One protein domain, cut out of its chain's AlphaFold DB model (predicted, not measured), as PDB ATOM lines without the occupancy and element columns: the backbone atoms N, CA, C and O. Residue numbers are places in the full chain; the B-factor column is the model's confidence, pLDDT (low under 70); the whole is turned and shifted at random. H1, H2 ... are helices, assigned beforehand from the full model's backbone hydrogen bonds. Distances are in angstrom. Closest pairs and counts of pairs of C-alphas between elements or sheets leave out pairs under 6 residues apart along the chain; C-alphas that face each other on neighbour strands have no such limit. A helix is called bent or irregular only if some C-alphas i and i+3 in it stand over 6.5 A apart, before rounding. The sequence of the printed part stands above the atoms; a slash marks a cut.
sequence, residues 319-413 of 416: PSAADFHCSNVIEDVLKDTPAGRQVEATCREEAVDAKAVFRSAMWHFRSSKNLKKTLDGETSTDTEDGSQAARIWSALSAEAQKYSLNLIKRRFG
ATOM      1  N   PRO A 319      25.626  22.573 225.816       96.12
ATOM      2  CA  PRO A 319      24.310  22.178 225.316       96.12
ATOM      3  C   PRO A 319      23.477  21.411 226.353       96.12
ATOM      4  O   PRO A 319      22.269  21.613 226.436       96.12
ATOM      5  N   SER A 320      24.127  20.604 227.200       95.94
ATOM      6  CA  SER A 320      23.493  19.893 228.319       95.94
ATOM      7  C   SER A 320      22.897  20.805 229.395       95.94
ATOM      8  O   SER A 320      22.130  20.322 230.219       95.94
ATOM      9  N   ALA A 321      23.214  22.105 229.407       96.75
ATOM     10  CA  ALA A 321      22.555  23.068 230.283       96.75
ATOM     11  C   ALA A 321      21.135  23.413 229.807       96.75
ATOM     12  O   ALA A 321      20.288  23.738 230.632       96.75
ATOM     13  N   ALA A 322      20.875  23.336 228.498       96.25
ATOM     14  CA  ALA A 322      19.559  23.529 227.899       96.25
ATOM     15  C   ALA A 322      18.799  22.193 227.853       96.25
ATOM     16  O   ALA A 322      18.679  21.567 226.797       96.25
ATOM     17  N   ASP A 323      18.340  21.748 229.020       94.12
ATOM     18  CA  ASP A 323      17.577  20.514 229.218       94.12
ATOM     19  C   ASP A 323      16.102  20.786 229.570       94.12
ATOM     20  O   ASP A 323      15.607  21.916 229.485       94.12
ATOM     21  N   PHE A 324      15.388  19.730 229.954       94.44
ATOM     22  CA  PHE A 324      13.962  19.768 230.271       94.44
ATOM     23  C   PHE A 324      13.616  20.530 231.562       94.44
ATOM     24  O   PHE A 324      12.445  20.792 231.815       94.44
ATOM     25  N   HIS A 325      14.598  20.919 232.385       92.12
ATOM     26  CA  HIS A 325      14.346  21.765 233.559       92.12
ATOM     27  C   HIS A 325      14.281  23.257 233.216       92.12
ATOM     28  O   HIS A 325      13.836  24.066 234.031       92.12
ATOM     29  N   CYS A 326      14.757  23.649 232.033       93.62
ATOM     30  CA  CYS A 326      14.807  25.052 231.617       93.62
ATOM     31  C   CYS A 326      14.250  25.304 230.210       93.62
ATOM     32  O   CYS A 326      14.300  26.443 229.736       93.62
ATOM     33  N   SER A 327      13.723  24.273 229.546       95.56
ATOM     34  CA  SER A 327      13.173  24.350 228.196       95.56
ATOM     35  C   SER A 327      12.162  23.234 227.921       95.56
ATOM     36  O   SER A 327      12.166  22.217 228.608       95.56
ATOM     37  N   ASN A 328      11.375  23.392 226.856       96.94
ATOM     38  CA  ASN A 328      10.414  22.394 226.372       96.94
ATOM     39  C   ASN A 328      11.050  21.386 225.395       96.94
ATOM     40  O   ASN A 328      10.413  20.936 224.451       96.94
ATOM     41  N   VAL A 329      12.341  21.064 225.569       97.44
ATOM     42  CA  VAL A 329      13.079  20.205 224.622       97.44
ATOM     43  C   VAL A 329      12.407  18.849 224.403       97.44
ATOM     44  O   VAL A 329      12.494  18.307 223.310       97.44
ATOM     45  N   ILE A 330      11.736  18.299 225.417       98.06
ATOM     46  CA  ILE A 330      11.058  17.003 225.315       98.06
ATOM     47  C   ILE A 330       9.860  17.126 224.377       98.06
ATOM     48  O   ILE A 330       9.755  16.378 223.411       98.06
ATOM     49  N   GLU A 331       8.986  18.092 224.642       97.75
ATOM     50  CA  GLU A 331       7.764  18.327 223.884       97.75
ATOM     51  C   GLU A 331       8.066  18.739 222.442       97.75
ATOM     52  O   GLU A 331       7.510  18.155 221.514       97.75
ATOM     53  N   ASP A 332       8.971  19.698 222.255       98.06
ATOM     54  CA  ASP A 332       9.274  20.263 220.942       98.06
ATOM     55  C   ASP A 332      10.004  19.236 220.060       98.06
ATOM     56  O   ASP A 332       9.682  19.090 218.883       98.06
ATOM     57  N   VAL A 333      10.940  18.447 220.609       98.31
ATOM     58  CA  VAL A 333      11.620  17.398 219.826       98.31
ATOM     59  C   VAL A 333      10.654  16.283 219.438       98.31
ATOM     60  O   VAL A 333      10.661  15.871 218.278       98.31
ATOM     61  N   LEU A 334       9.817  15.807 220.369       98.19
ATOM     62  CA  LEU A 334       8.853  14.739 220.086       98.19
ATOM     63  C   LEU A 334       7.819  15.172 219.037       98.19
ATOM     64  O   LEU A 334       7.535  14.425 218.104       98.19
ATOM     65  N   LYS A 335       7.314  16.404 219.138       97.75
ATOM     66  CA  LYS A 335       6.273  16.922 218.245       97.75
ATOM     67  C   LYS A 335       6.812  17.353 216.878       97.75
ATOM     68  O   LYS A 335       6.253  16.994 215.834       97.75
ATOM     69  N   ASP A 336       7.890  18.132 216.864       97.31
ATOM     70  CA  ASP A 336       8.268  18.902 215.676       97.31
ATOM     71  C   ASP A 336       9.233  18.138 214.760       97.31
ATOM     72  O   ASP A 336       9.320  18.434 213.564       97.31
ATOM     73  N   THR A 337       9.894  17.087 215.255       97.81
ATOM     74  CA  THR A 337      10.865  16.316 214.462       97.81
ATOM     75  C   THR A 337      10.282  15.003 213.923       97.81
ATOM     76  O   THR A 337       9.449  14.378 214.584       97.81
ATOM     77  N   PRO A 338      10.704  14.537 212.729       98.06
ATOM     78  CA  PRO A 338      10.286  13.232 212.209       98.06
ATOM     79  C   PRO A 338      10.650  12.070 213.142       98.06
ATOM     80  O   PRO A 338       9.810  11.209 213.392       98.06
ATOM     81  N   ALA A 339      11.866  12.085 213.704       97.81
ATOM     82  CA  ALA A 339      12.328  11.075 214.655       97.81
ATOM     83  C   ALA A 339      11.487  11.081 215.941       97.81
ATOM     84  O   ALA A 339      11.093  10.024 216.430       97.81
ATOM     85  N   GLY A 340      11.148  12.271 216.448       97.94
ATOM     86  CA  GLY A 340      10.257  12.454 217.589       97.94
ATOM     87  C   GLY A 340       8.891  11.806 217.387       97.94
ATOM     88  O   GLY A 340       8.473  10.990 218.206       97.94
ATOM     89  N   ARG A 341       8.238  12.091 216.253       98.12
ATOM     90  CA  ARG A 341       6.922  11.525 215.921       98.12
ATOM     91  C   ARG A 341       6.960  10.009 215.754       98.12
ATOM     92  O   ARG A 341       6.008   9.333 216.136       98.12
ATOM     93  N   GLN A 342       8.050   9.475 215.203       97.75
ATOM     94  CA  GLN A 342       8.249   8.030 215.107       97.75
ATOM     95  C   GLN A 342       8.365   7.396 216.499       97.75
ATOM     96  O   GLN A 342       7.688   6.409 216.769       97.75
ATOM     97  N   VAL A 343       9.159   7.987 217.399       97.50
ATOM     98  CA  VAL A 343       9.267   7.517 218.787       97.50
ATOM     99  C   VAL A 343       7.920   7.602 219.509       97.50
ATOM    100  O   VAL A 343       7.545   6.643 220.177       97.50
ATOM    101  N   GLU A 344       7.156   8.688 219.350       97.31
ATOM    102  CA  GLU A 344       5.811   8.788 219.935       97.31
ATOM    103  C   GLU A 344       4.862   7.695 219.421       97.31
ATOM    104  O   GLU A 344       4.086   7.149 220.207       97.31
ATOM    105  N   ALA A 345       4.915   7.361 218.127       97.12
ATOM    106  CA  ALA A 345       4.112   6.285 217.549       97.12
ATOM    107  C   ALA A 345       4.501   4.914 218.127       97.12
ATOM    108  O   ALA A 345       3.633   4.201 218.623       97.12
ATOM    109  N   THR A 346       5.798   4.589 218.157       96.44
ATOM    110  CA  THR A 346       6.298   3.326 218.728       96.44
ATOM    111  C   THR A 346       5.966   3.200 220.215       96.44
ATOM    112  O   THR A 346       5.468   2.168 220.653       96.44
ATOM    113  N   CYS A 347       6.175   4.253 221.008       96.12
ATOM    114  CA  CYS A 347       5.823   4.232 222.428       96.12
ATOM    115  C   CYS A 347       4.312   4.062 222.649       96.12
ATOM    116  O   CYS A 347       3.916   3.393 223.599       96.12
ATOM    117  N   ARG A 348       3.463   4.617 221.772       96.56
ATOM    118  CA  ARG A 348       2.008   4.415 221.834       96.56
ATOM    119  C   ARG A 348       1.623   2.957 221.588       96.56
ATOM    120  O   ARG A 348       0.766   2.449 222.303       96.56
ATOM    121  N   GLU A 349       2.246   2.302 220.611       96.25
ATOM    122  CA  GLU A 349       2.049   0.869 220.337       96.25
ATOM    123  C   GLU A 349       2.501  -0.001 221.520       96.25
ATOM    124  O   GLU A 349       1.827  -0.963 221.874       96.25
ATOM    125  N   GLU A 350       3.594   0.382 222.179       95.12
ATOM    126  CA  GLU A 350       4.120  -0.291 223.373       95.12
ATOM    127  C   GLU A 350       3.375   0.081 224.675       95.12
ATOM    128  O   GLU A 350       3.717  -0.431 225.738       95.12
ATOM    129  N   ALA A 351       2.370   0.966 224.618       95.88
ATOM    130  CA  ALA A 351       1.657   1.520 225.775       95.88
ATOM    131  C   ALA A 351       2.574   2.186 226.830       95.88
ATOM    132  O   ALA A 351       2.309   2.134 228.032       95.88
ATOM    133  N   VAL A 352       3.643   2.851 226.378       95.00
ATOM    134  CA  VAL A 352       4.627   3.553 227.216       95.00
ATOM    135  C   VAL A 352       4.553   5.071 227.010       95.00
ATOM    136  O   VAL A 352       4.331   5.562 225.904       95.00
ATOM    137  N   ASP A 353       4.776   5.848 228.074       96.44
ATOM    138  CA  ASP A 353       4.849   7.311 227.988       96.44
ATOM    139  C   ASP A 353       6.187   7.773 227.381       96.44
ATOM    140  O   ASP A 353       7.216   7.850 228.060       96.44
ATOM    141  N   ALA A 354       6.153   8.147 226.097       96.50
ATOM    142  CA  ALA A 354       7.305   8.667 225.362       96.50
ATOM    143  C   ALA A 354       7.987   9.851 226.067       96.50
ATOM    144  O   ALA A 354       9.217   9.950 226.060       96.50
ATOM    145  N   LYS A 355       7.220  10.744 226.708       97.50
ATOM    146  CA  LYS A 355       7.775  11.920 227.392       97.50
ATOM    147  C   LYS A 355       8.532  11.511 228.644       97.50
ATOM    148  O   LYS A 355       9.624  12.027 228.883       97.50
ATOM    149  N   ALA A 356       7.968  10.602 229.438       95.94
ATOM    150  CA  ALA A 356       8.622  10.095 230.638       95.94
ATOM    151  C   ALA A 356       9.922   9.357 230.294       95.94
ATOM    152  O   ALA A 356      10.964   9.665 230.879       95.94
ATOM    153  N   VAL A 357       9.898   8.461 229.301       94.81
ATOM    154  CA  VAL A 357      11.100   7.711 228.911       94.81
ATOM    155  C   VAL A 357      12.136   8.622 228.259       94.81
ATOM    156  O   VAL A 357      13.313   8.523 228.597       94.81
ATOM    157  N   PHE A 358      11.740   9.572 227.403       96.88
ATOM    158  CA  PHE A 358      12.700  10.512 226.817       96.88
ATOM    159  C   PHE A 358      13.310  11.449 227.869       96.88
ATOM    160  O   PHE A 358      14.508  11.735 227.820       96.88
ATOM    161  N   ARG A 359      12.534  11.877 228.873       96.31
ATOM    162  CA  ARG A 359      13.055  12.626 230.026       96.31
ATOM    163  C   ARG A 359      14.076  11.799 230.811       96.31
ATOM    164  O   ARG A 359      15.156  12.310 231.103       96.31
ATOM    165  N   SER A 360      13.762  10.535 231.106       93.75
ATOM    166  CA  SER A 360      14.678   9.614 231.795       93.75
ATOM    167  C   SER A 360      15.964   9.386 230.990       93.75
ATOM    168  O   SER A 360      17.067   9.530 231.518       93.75
ATOM    169  N   ALA A 361      15.829   9.152 229.685       94.25
ATOM    170  CA  ALA A 361      16.938   8.997 228.755       94.25
ATOM    171  C   ALA A 361      17.827  10.252 228.708       94.25
ATOM    172  O   ALA A 361      19.044  10.168 228.869       94.25
ATOM    173  N   MET A 362      17.237  11.444 228.562       95.19
ATOM    174  CA  MET A 362      17.992  12.698 228.585       95.19
ATOM    175  C   MET A 362      18.706  12.912 229.923       95.19
ATOM    176  O   MET A 362      19.835  13.412 229.936       95.19
ATOM    177  N   TRP A 363      18.082  12.527 231.040       93.00
ATOM    178  CA  TRP A 363      18.739  12.543 232.341       93.00
ATOM    179  C   TRP A 363      19.983  11.650 232.345       93.00
ATOM    180  O   TRP A 363      21.080  12.180 232.500       93.00
ATOM    181  N   HIS A 364      19.835  10.351 232.078       90.75
ATOM    182  CA  HIS A 364      20.903   9.349 232.188       90.75
ATOM    183  C   HIS A 364      22.061   9.578 231.208       90.75
ATOM    184  O   HIS A 364      23.236   9.514 231.572       90.75
ATOM    185  N   PHE A 365      21.758   9.871 229.943       92.31
ATOM    186  CA  PHE A 365      22.788   9.929 228.905       92.31
ATOM    187  C   PHE A 365      23.425  11.311 228.743       92.31
ATOM    188  O   PHE A 365      24.475  11.422 228.108       92.31
ATOM    189  N   ARG A 366      22.839  12.369 229.322       93.44
ATOM    190  CA  ARG A 366      23.320  13.746 229.124       93.44
ATOM    191  C   ARG A 366      23.336  14.591 230.388       93.44
ATOM    192  O   ARG A 366      24.373  15.174 230.699       93.44
ATOM    193  N   SER A 367      22.213  14.722 231.092       90.88
ATOM    194  CA  SER A 367      22.111  15.684 232.196       90.88
ATOM    195  C   SER A 367      22.799  15.213 233.486       90.88
ATOM    196  O   SER A 367      23.324  16.057 234.217       90.88
ATOM    197  N   SER A 368      22.857  13.915 233.771       90.00
ATOM    198  CA  SER A 368      23.504  13.366 234.972       90.00
ATOM    199  C   SER A 368      25.033  13.311 234.872       90.00
ATOM    200  O   SER A 368      25.703  13.181 235.894       90.00
ATOM    201  N   LYS A 369      25.604  13.455 233.665       91.56
ATOM    202  CA  LYS A 369      27.043  13.273 233.433       91.56
ATOM    203  C   LYS A 369      27.888  14.237 234.271       91.56
ATOM    204  O   LYS A 369      27.715  15.458 234.219       91.56
ATOM    205  N   ASN A 370      28.830  13.662 235.011       92.75
ATOM    206  CA  ASN A 370      29.782  14.356 235.864       92.75
ATOM    207  C   ASN A 370      31.177  13.752 235.628       92.75
ATOM    208  O   ASN A 370      31.333  12.538 235.664       92.75
ATOM    209  N   LEU A 371      32.172  14.593 235.327       93.44
ATOM    210  CA  LEU A 371      33.544  14.157 235.028       93.44
ATOM    211  C   LEU A 371      34.401  13.972 236.287       93.44
ATOM    212  O   LEU A 371      35.567  13.591 236.191       93.44
ATOM    213  N   LYS A 372      33.855  14.286 237.463       93.31
ATOM    214  CA  LYS A 372      34.549  14.147 238.740       93.31
ATOM    215  C   LYS A 372      34.440  12.721 239.254       93.31
ATOM    216  O   LYS A 372      33.371  12.115 239.213       93.31
ATOM    217  N   LYS A 373      35.539  12.230 239.817       92.06
ATOM    218  CA  LYS A 373      35.591  10.944 240.513       92.06
ATOM    219  C   LYS A 373      34.833  11.039 241.834       92.06
ATOM    220  O   LYS A 373      34.957  12.035 242.545       92.06
ATOM    221  N   THR A 374      34.064  10.028 242.185       91.50
ATOM    222  CA  THR A 374      33.533   9.900 243.545       91.50
ATOM    223  C   THR A 374      34.660   9.507 244.509       91.50
ATOM    224  O   THR A 374      35.717   9.022 244.093       91.50
ATOM    225  N   LEU A 375      34.471   9.771 245.802       88.88
ATOM    226  CA  LEU A 375      35.476   9.470 246.831       88.88
ATOM    227  C   LEU A 375      35.695   7.972 247.068       88.88
ATOM    228  O   LEU A 375      36.804   7.581 247.421       88.88
ATOM    229  N   ASP A 376      34.661   7.161 246.871       83.50
ATOM    230  CA  ASP A 376      34.703   5.694 246.941       83.50
ATOM    231  C   ASP A 376      35.395   5.054 245.722       83.50
ATOM    232  O   ASP A 376      35.691   3.863 245.734       83.50
ATOM    233  N   GLY A 377      35.719   5.842 244.691       70.50
ATOM    234  CA  GLY A 377      36.371   5.359 243.475       70.50
ATOM    235  C   GLY A 377      35.421   4.678 242.490       70.50
ATOM    236  O   GLY A 377      35.864   4.290 241.407       70.50
ATOM    237  N   GLU A 378      34.131   4.582 242.809       63.81
ATOM    238  CA  GLU A 378      33.126   4.045 241.904       63.81
ATOM    239  C   GLU A 378      32.812   5.069 240.809       63.81
ATOM    240  O   GLU A 378      32.101   6.058 240.993       63.81
ATOM    241  N   THR A 379      33.319   4.847 239.595       54.44
ATOM    242  CA  THR A 379      32.707   5.500 238.436       54.44
ATOM    243  C   THR A 379      31.274   5.010 238.376       54.44
ATOM    244  O   THR A 379      31.086   3.836 238.087       54.44
ATOM    245  N   SER A 380      30.303   5.881 238.678       52.44
ATOM    246  CA  SER A 380      28.875   5.558 238.653       52.44
ATOM    247  C   SER A 380      28.551   4.760 237.391       52.44
ATOM    248  O   SER A 380      28.475   5.318 236.291       52.44
ATOM    249  N   THR A 381      28.437   3.445 237.538       43.38
ATOM    250  CA  THR A 381      27.952   2.563 236.493       43.38
ATOM    251  C   THR A 381      26.449   2.734 236.525       43.38
ATOM    252  O   THR A 381      25.784   2.163 237.385       43.38
ATOM    253  N   ASP A 382      25.943   3.617 235.659       51.81
ATOM    254  CA  ASP A 382      24.509   3.778 235.426       51.81
ATOM    255  C   ASP A 382      23.915   2.369 235.212       51.81
ATOM    256  O   ASP A 382      24.315   1.647 234.295       51.81
ATOM    257  N   THR A 383      23.045   1.962 236.136       47.34
ATOM    258  CA  THR A 383      22.428   0.639 236.246       47.34
ATOM    259  C   THR A 383      21.473   0.340 235.086       47.34
ATOM    260  O   THR A 383      21.045   1.217 234.339       47.34
ATOM    261  N   GLU A 384      21.170  -0.948 234.945       48.22
ATOM    262  CA  GLU A 384      20.545  -1.683 233.838       48.22
ATOM    263  C   GLU A 384      19.119  -1.275 233.391       48.22
ATOM    264  O   GLU A 384      18.453  -2.057 232.717       48.22
ATOM    265  N   ASP A 385      18.659  -0.037 233.600       53.66
ATOM    266  CA  ASP A 385      17.399   0.487 233.011       53.66
ATOM    267  C   ASP A 385      17.524   0.784 231.489       53.66
ATOM    268  O   ASP A 385      16.741   1.503 230.859       53.66
ATOM    269  N   GLY A 386      18.574   0.236 230.872       59.00
ATOM    270  CA  GLY A 386      19.250   0.798 229.714       59.00
ATOM    271  C   GLY A 386      18.646   0.479 228.353       59.00
ATOM    272  O   GLY A 386      18.911   1.229 227.423       59.00
ATOM    273  N   SER A 387      17.838  -0.567 228.166       76.69
ATOM    274  CA  SER A 387      17.476  -0.971 226.793       76.69
ATOM    275  C   SER A 387      16.525   0.026 226.116       76.69
ATOM    276  O   SER A 387      16.809   0.512 225.018       76.69
ATOM    277  N   GLN A 388      15.426   0.402 226.780       86.81
ATOM    278  CA  GLN A 388      14.429   1.303 226.197       86.81
ATOM    279  C   GLN A 388      14.907   2.759 226.205       86.81
ATOM    280  O   GLN A 388      14.806   3.445 225.184       86.81
ATOM    281  N   ALA A 389      15.482   3.222 227.320       90.25
ATOM    282  CA  ALA A 389      16.032   4.568 227.423       90.25
ATOM    283  C   ALA A 389      17.193   4.780 226.435       90.25
ATOM    284  O   ALA A 389      17.232   5.823 225.780       90.25
ATOM    285  N   ALA A 390      18.096   3.803 226.255       92.12
ATOM    286  CA  ALA A 390      19.165   3.912 225.259       92.12
ATOM    287  C   ALA A 390      18.621   3.892 223.832       92.12
ATOM    288  O   ALA A 390      19.092   4.670 223.005       92.12
ATOM    289  N   ARG A 391      17.613   3.057 223.531       94.50
ATOM    290  CA  ARG A 391      16.971   3.036 222.205       94.50
ATOM    291  C   ARG A 391      16.373   4.401 221.862       94.50
ATOM    292  O   ARG A 391      16.662   4.940 220.796       94.50
ATOM    293  N   ILE A 392      15.593   4.986 222.775       95.25
ATOM    294  CA  ILE A 392      15.001   6.318 222.576       95.25
ATOM    295  C   ILE A 392      16.084   7.396 222.493       95.25
ATOM    296  O   ILE A 392      16.023   8.264 221.623       95.25
ATOM    297  N   TRP A 393      17.103   7.341 223.355       96.06
ATOM    298  CA  TRP A 393      18.208   8.295 223.305       96.06
ATOM    299  C   TRP A 393      18.959   8.235 221.976       96.06
ATOM    300  O   TRP A 393      19.229   9.273 221.375       96.06
ATOM    301  N   SER A 394      19.259   7.031 221.491       96.62
ATOM    302  CA  SER A 394      19.916   6.814 220.203       96.62
ATOM    303  C   SER A 394      19.125   7.468 219.064       96.62
ATOM    304  O   SER A 394      19.702   8.187 218.251       96.62
ATOM    305  N   ALA A 395      17.794   7.332 219.077       97.38
ATOM    306  CA  ALA A 395      16.917   7.935 218.075       97.38
ATOM    307  C   ALA A 395      16.818   9.473 218.166       97.38
ATOM    308  O   ALA A 395      16.732  10.139 217.137       97.38
ATOM    309  N   LEU A 396      16.810  10.054 219.375       98.19
ATOM    310  CA  LEU A 396      16.462  11.472 219.581       98.19
ATOM    311  C   LEU A 396      17.630  12.388 219.972       98.19
ATOM    312  O   LEU A 396      17.477  13.611 219.966       98.19
ATOM    313  N   SER A 397      18.796  11.843 220.318       97.38
ATOM    314  CA  SER A 397      19.919  12.621 220.864       97.38
ATOM    315  C   SER A 397      20.411  13.729 219.927       97.38
ATOM    316  O   SER A 397      20.694  14.837 220.392       97.38
ATOM    317  N   ALA A 398      20.467  13.475 218.616       98.00
ATOM    318  CA  ALA A 398      20.886  14.462 217.620       98.00
ATOM    319  C   ALA A 398      19.917  15.656 217.545       98.00
ATOM    320  O   ALA A 398      20.348  16.813 217.564       98.00
ATOM    321  N   GLU A 399      18.609  15.391 217.539       98.25
ATOM    322  CA  GLU A 399      17.577  16.432 217.516       98.25
ATOM    323  C   GLU A 399      17.533  17.218 218.831       98.25
ATOM    324  O   GLU A 399      17.474  18.449 218.821       98.25
ATOM    325  N   ALA A 400      17.682  16.538 219.970       97.75
ATOM    326  CA  ALA A 400      17.807  17.183 221.275       97.75
ATOM    327  C   ALA A 400      19.022  18.117 221.340       97.75
ATOM    328  O   ALA A 400      18.940  19.246 221.832       97.75
ATOM    329  N   GLN A 401      20.162  17.664 220.816       97.31
ATOM    330  CA  GLN A 401      21.385  18.453 220.763       97.31
ATOM    331  C   GLN A 401      21.214  19.689 219.875       97.31
ATOM    332  O   GLN A 401      21.591  20.795 220.278       97.31
ATOM    333  N   LYS A 402      20.610  19.520 218.694       97.62
ATOM    334  CA  LYS A 402      20.293  20.610 217.768       97.62
ATOM    335  C   LYS A 402      19.342  21.624 218.402       97.62
ATOM    336  O   LYS A 402      19.611  22.824 218.337       97.62
ATOM    337  N   TYR A 403      18.285  21.159 219.069       97.62
ATOM    338  CA  TYR A 403      17.351  22.011 219.804       97.62
ATOM    339  C   TYR A 403      18.078  22.855 220.857       97.62
ATOM    340  O   TYR A 403      17.978  24.083 220.837       97.62
ATOM    341  N   SER A 404      18.870  22.224 221.735       97.00
ATOM    342  CA  SER A 404      19.617  22.927 222.784       97.00
ATOM    343  C   SER A 404      20.564  23.981 222.210       97.00
ATOM    344  O   SER A 404      20.588  25.113 222.688       97.00
ATOM    345  N   LEU A 405      21.327  23.641 221.164       96.69
ATOM    346  CA  LEU A 405      22.244  24.579 220.508       96.69
ATOM    347  C   LEU A 405      21.498  25.778 219.919       96.69
ATOM    348  O   LEU A 405      21.920  26.917 220.116       96.69
ATOM    349  N   ASN A 406      20.379  25.537 219.237       96.31
ATOM    350  CA  ASN A 406      19.568  26.596 218.645       96.31
ATOM    351  C   ASN A 406      18.932  27.489 219.712       96.31
ATOM    352  O   ASN A 406      18.918  28.710 219.553       96.31
ATOM    353  N   LEU A 407      18.444  26.911 220.812       95.81
ATOM    354  CA  LEU A 407      17.920  27.673 221.941       95.81
ATOM    355  C   LEU A 407      18.992  28.608 222.507       95.81
ATOM    356  O   LEU A 407      18.739  29.802 222.667       95.81
ATOM    357  N   ILE A 408      20.192  28.085 222.775       96.00
ATOM    358  CA  ILE A 408      21.300  28.875 223.319       96.00
ATOM    359  C   ILE A 408      21.696  29.974 222.320       96.00
ATOM    360  O   ILE A 408      21.724  31.141 222.703       96.00
ATOM    361  N   LYS A 409      21.913  29.652 221.037       95.25
ATOM    362  CA  LYS A 409      22.242  30.639 219.988       95.25
ATOM    363  C   LYS A 409      21.232  31.788 219.932       95.25
ATOM    364  O   LYS A 409      21.637  32.949 219.995       95.25
ATOM    365  N   ARG A 410      19.928  31.480 219.954       93.94
ATOM    366  CA  ARG A 410      18.856  32.490 220.014       93.94
ATOM    367  C   ARG A 410      18.975  33.393 221.243       93.94
ATOM    368  O   ARG A 410      18.769  34.598 221.130       93.94
ATOM    369  N   ARG A 411      19.347  32.859 222.416       93.19
ATOM    370  CA  ARG A 411      19.566  33.682 223.626       93.19
ATOM    371  C   ARG A 411      20.767  34.618 223.509       93.19
ATOM    372  O   ARG A 411      20.764  35.663 224.148       93.19
ATOM    373  N   PHE A 412      21.751  34.276 222.685       92.00
ATOM    374  CA  PHE A 412      22.888  35.137 222.356       92.00
ATOM    375  C   PHE A 412      22.629  36.061 221.153       92.00
ATOM    376  O   PHE A 412      23.535  36.778 220.744       92.00
ATOM    377  N   GLY A 413      21.419  36.061 220.577       89.19
ATOM    378  CA  GLY A 413      21.102  36.854 219.382       89.19
ATOM    379  C   GLY A 413      21.794  36.358 218.108       89.19
ATOM    380  O   GLY A 413      21.853  37.085 217.122       89.19
TER     381      GLY A 413
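Overview. This is residues 319 to 413 of the 416 residues of an uncharacterized protein of Klebsormidium nitens (UniProt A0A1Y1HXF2). A bent helix, H4, runs along a small cluster of three shorter helices, H1, H2 and H3; H3 crosses its first arm, H4a, and H1 packs on its second arm, H4b. A long loop between H3 and H4 swings out from the cluster, and its residues 372 to 378 stick out free. The printed part has 95 residues, with four named helices in the order H1, H2, H3, H4 and no named strand; the class is all helix, and the helix packing is mostly crossed. It is only just compact, close to loose, with a radius of gyration of the C-alphas of 14.4 A, and flat, with spans of 43 by 41 by 18 A.

Arrangement. H1, residues 329 to 336, and H2, residues 338 to 349, touch only at the corner by their tight link, about perpendicular at 85 degrees; their closest C-alphas, of Leu 334 and Gly 340, are 3.7 A apart. H3, residues 354 to 367, follows H2 after a tight link. With residue 354 alone it touches residues 343 to 348 of H2, at a steep tilt of 57 degrees, opposite ways; the closest C-alphas are those of Cys 347 and Ala 354, 5.5 A apart. H1 touches residues 355 to 359 of H3, at a steep tilt of 50 degrees, opposite ways, with the C-alphas of Ile 330 and Lys 355 closest at 6.4 A. H4, residues 386 to 411, was assigned as one helix by its hydrogen bonds, but it is bent: C-alphas 395 and 398 are 7.7 A apart. Its arms, H4a, residues 386 to 395, and H4b, residues 398 to 411, stand at a steep tilt of 60 degrees. H4a touches H3, about perpendicular at 90 degrees, with the C-alphas of Ala 361 and Ala 389 closest at 4.7 A. H4a only just touches H2, with 3 pairs of C-alphas within 8 A, the closest those of Ala 339 and Ala 395 at 6.5 A; the tilt is shallow at 34 degrees, only just short of steep, opposite ways. Residues 399 to 404 of H4b touch H1, only just about perpendicular at 71 degrees, with the C-alphas of Val 333 and Ala 400 closest at 6.4 A. H2 and H4b are near each other, while H1 and H4a are apart, and so are H3 and H4b. In H1, H2, H3, H4a and H4b every O i to N i+4 pair is within hydrogen-bond range.

Along the chain. H1 begins at C-alpha 329, (13.079, 20.205, 224.622), and is 10.2 A from first to last C-alpha. H2 is 16.9 A long and H3 17.8 A; H3 is neither bent nor irregular, but only just: C-alphas 364 and 367 are 6.4 A apart. H4a is 13.9 A long and begins at C-alpha 386, (19.250, 0.798, 229.714). H4b is 20.2 A long and ends at C-alpha 411, (19.566, 33.682, 223.626).

Size, cuts and confidence. The two C-alphas farthest apart, of Asp 376 and Gly 413, are 43.8 A apart. The printed part has no cut, and the link from H3 to H4, residues 368 to 385, is long. The mean pLDDT of the printed part is 90.7, and residues 378 to 386 are under 70.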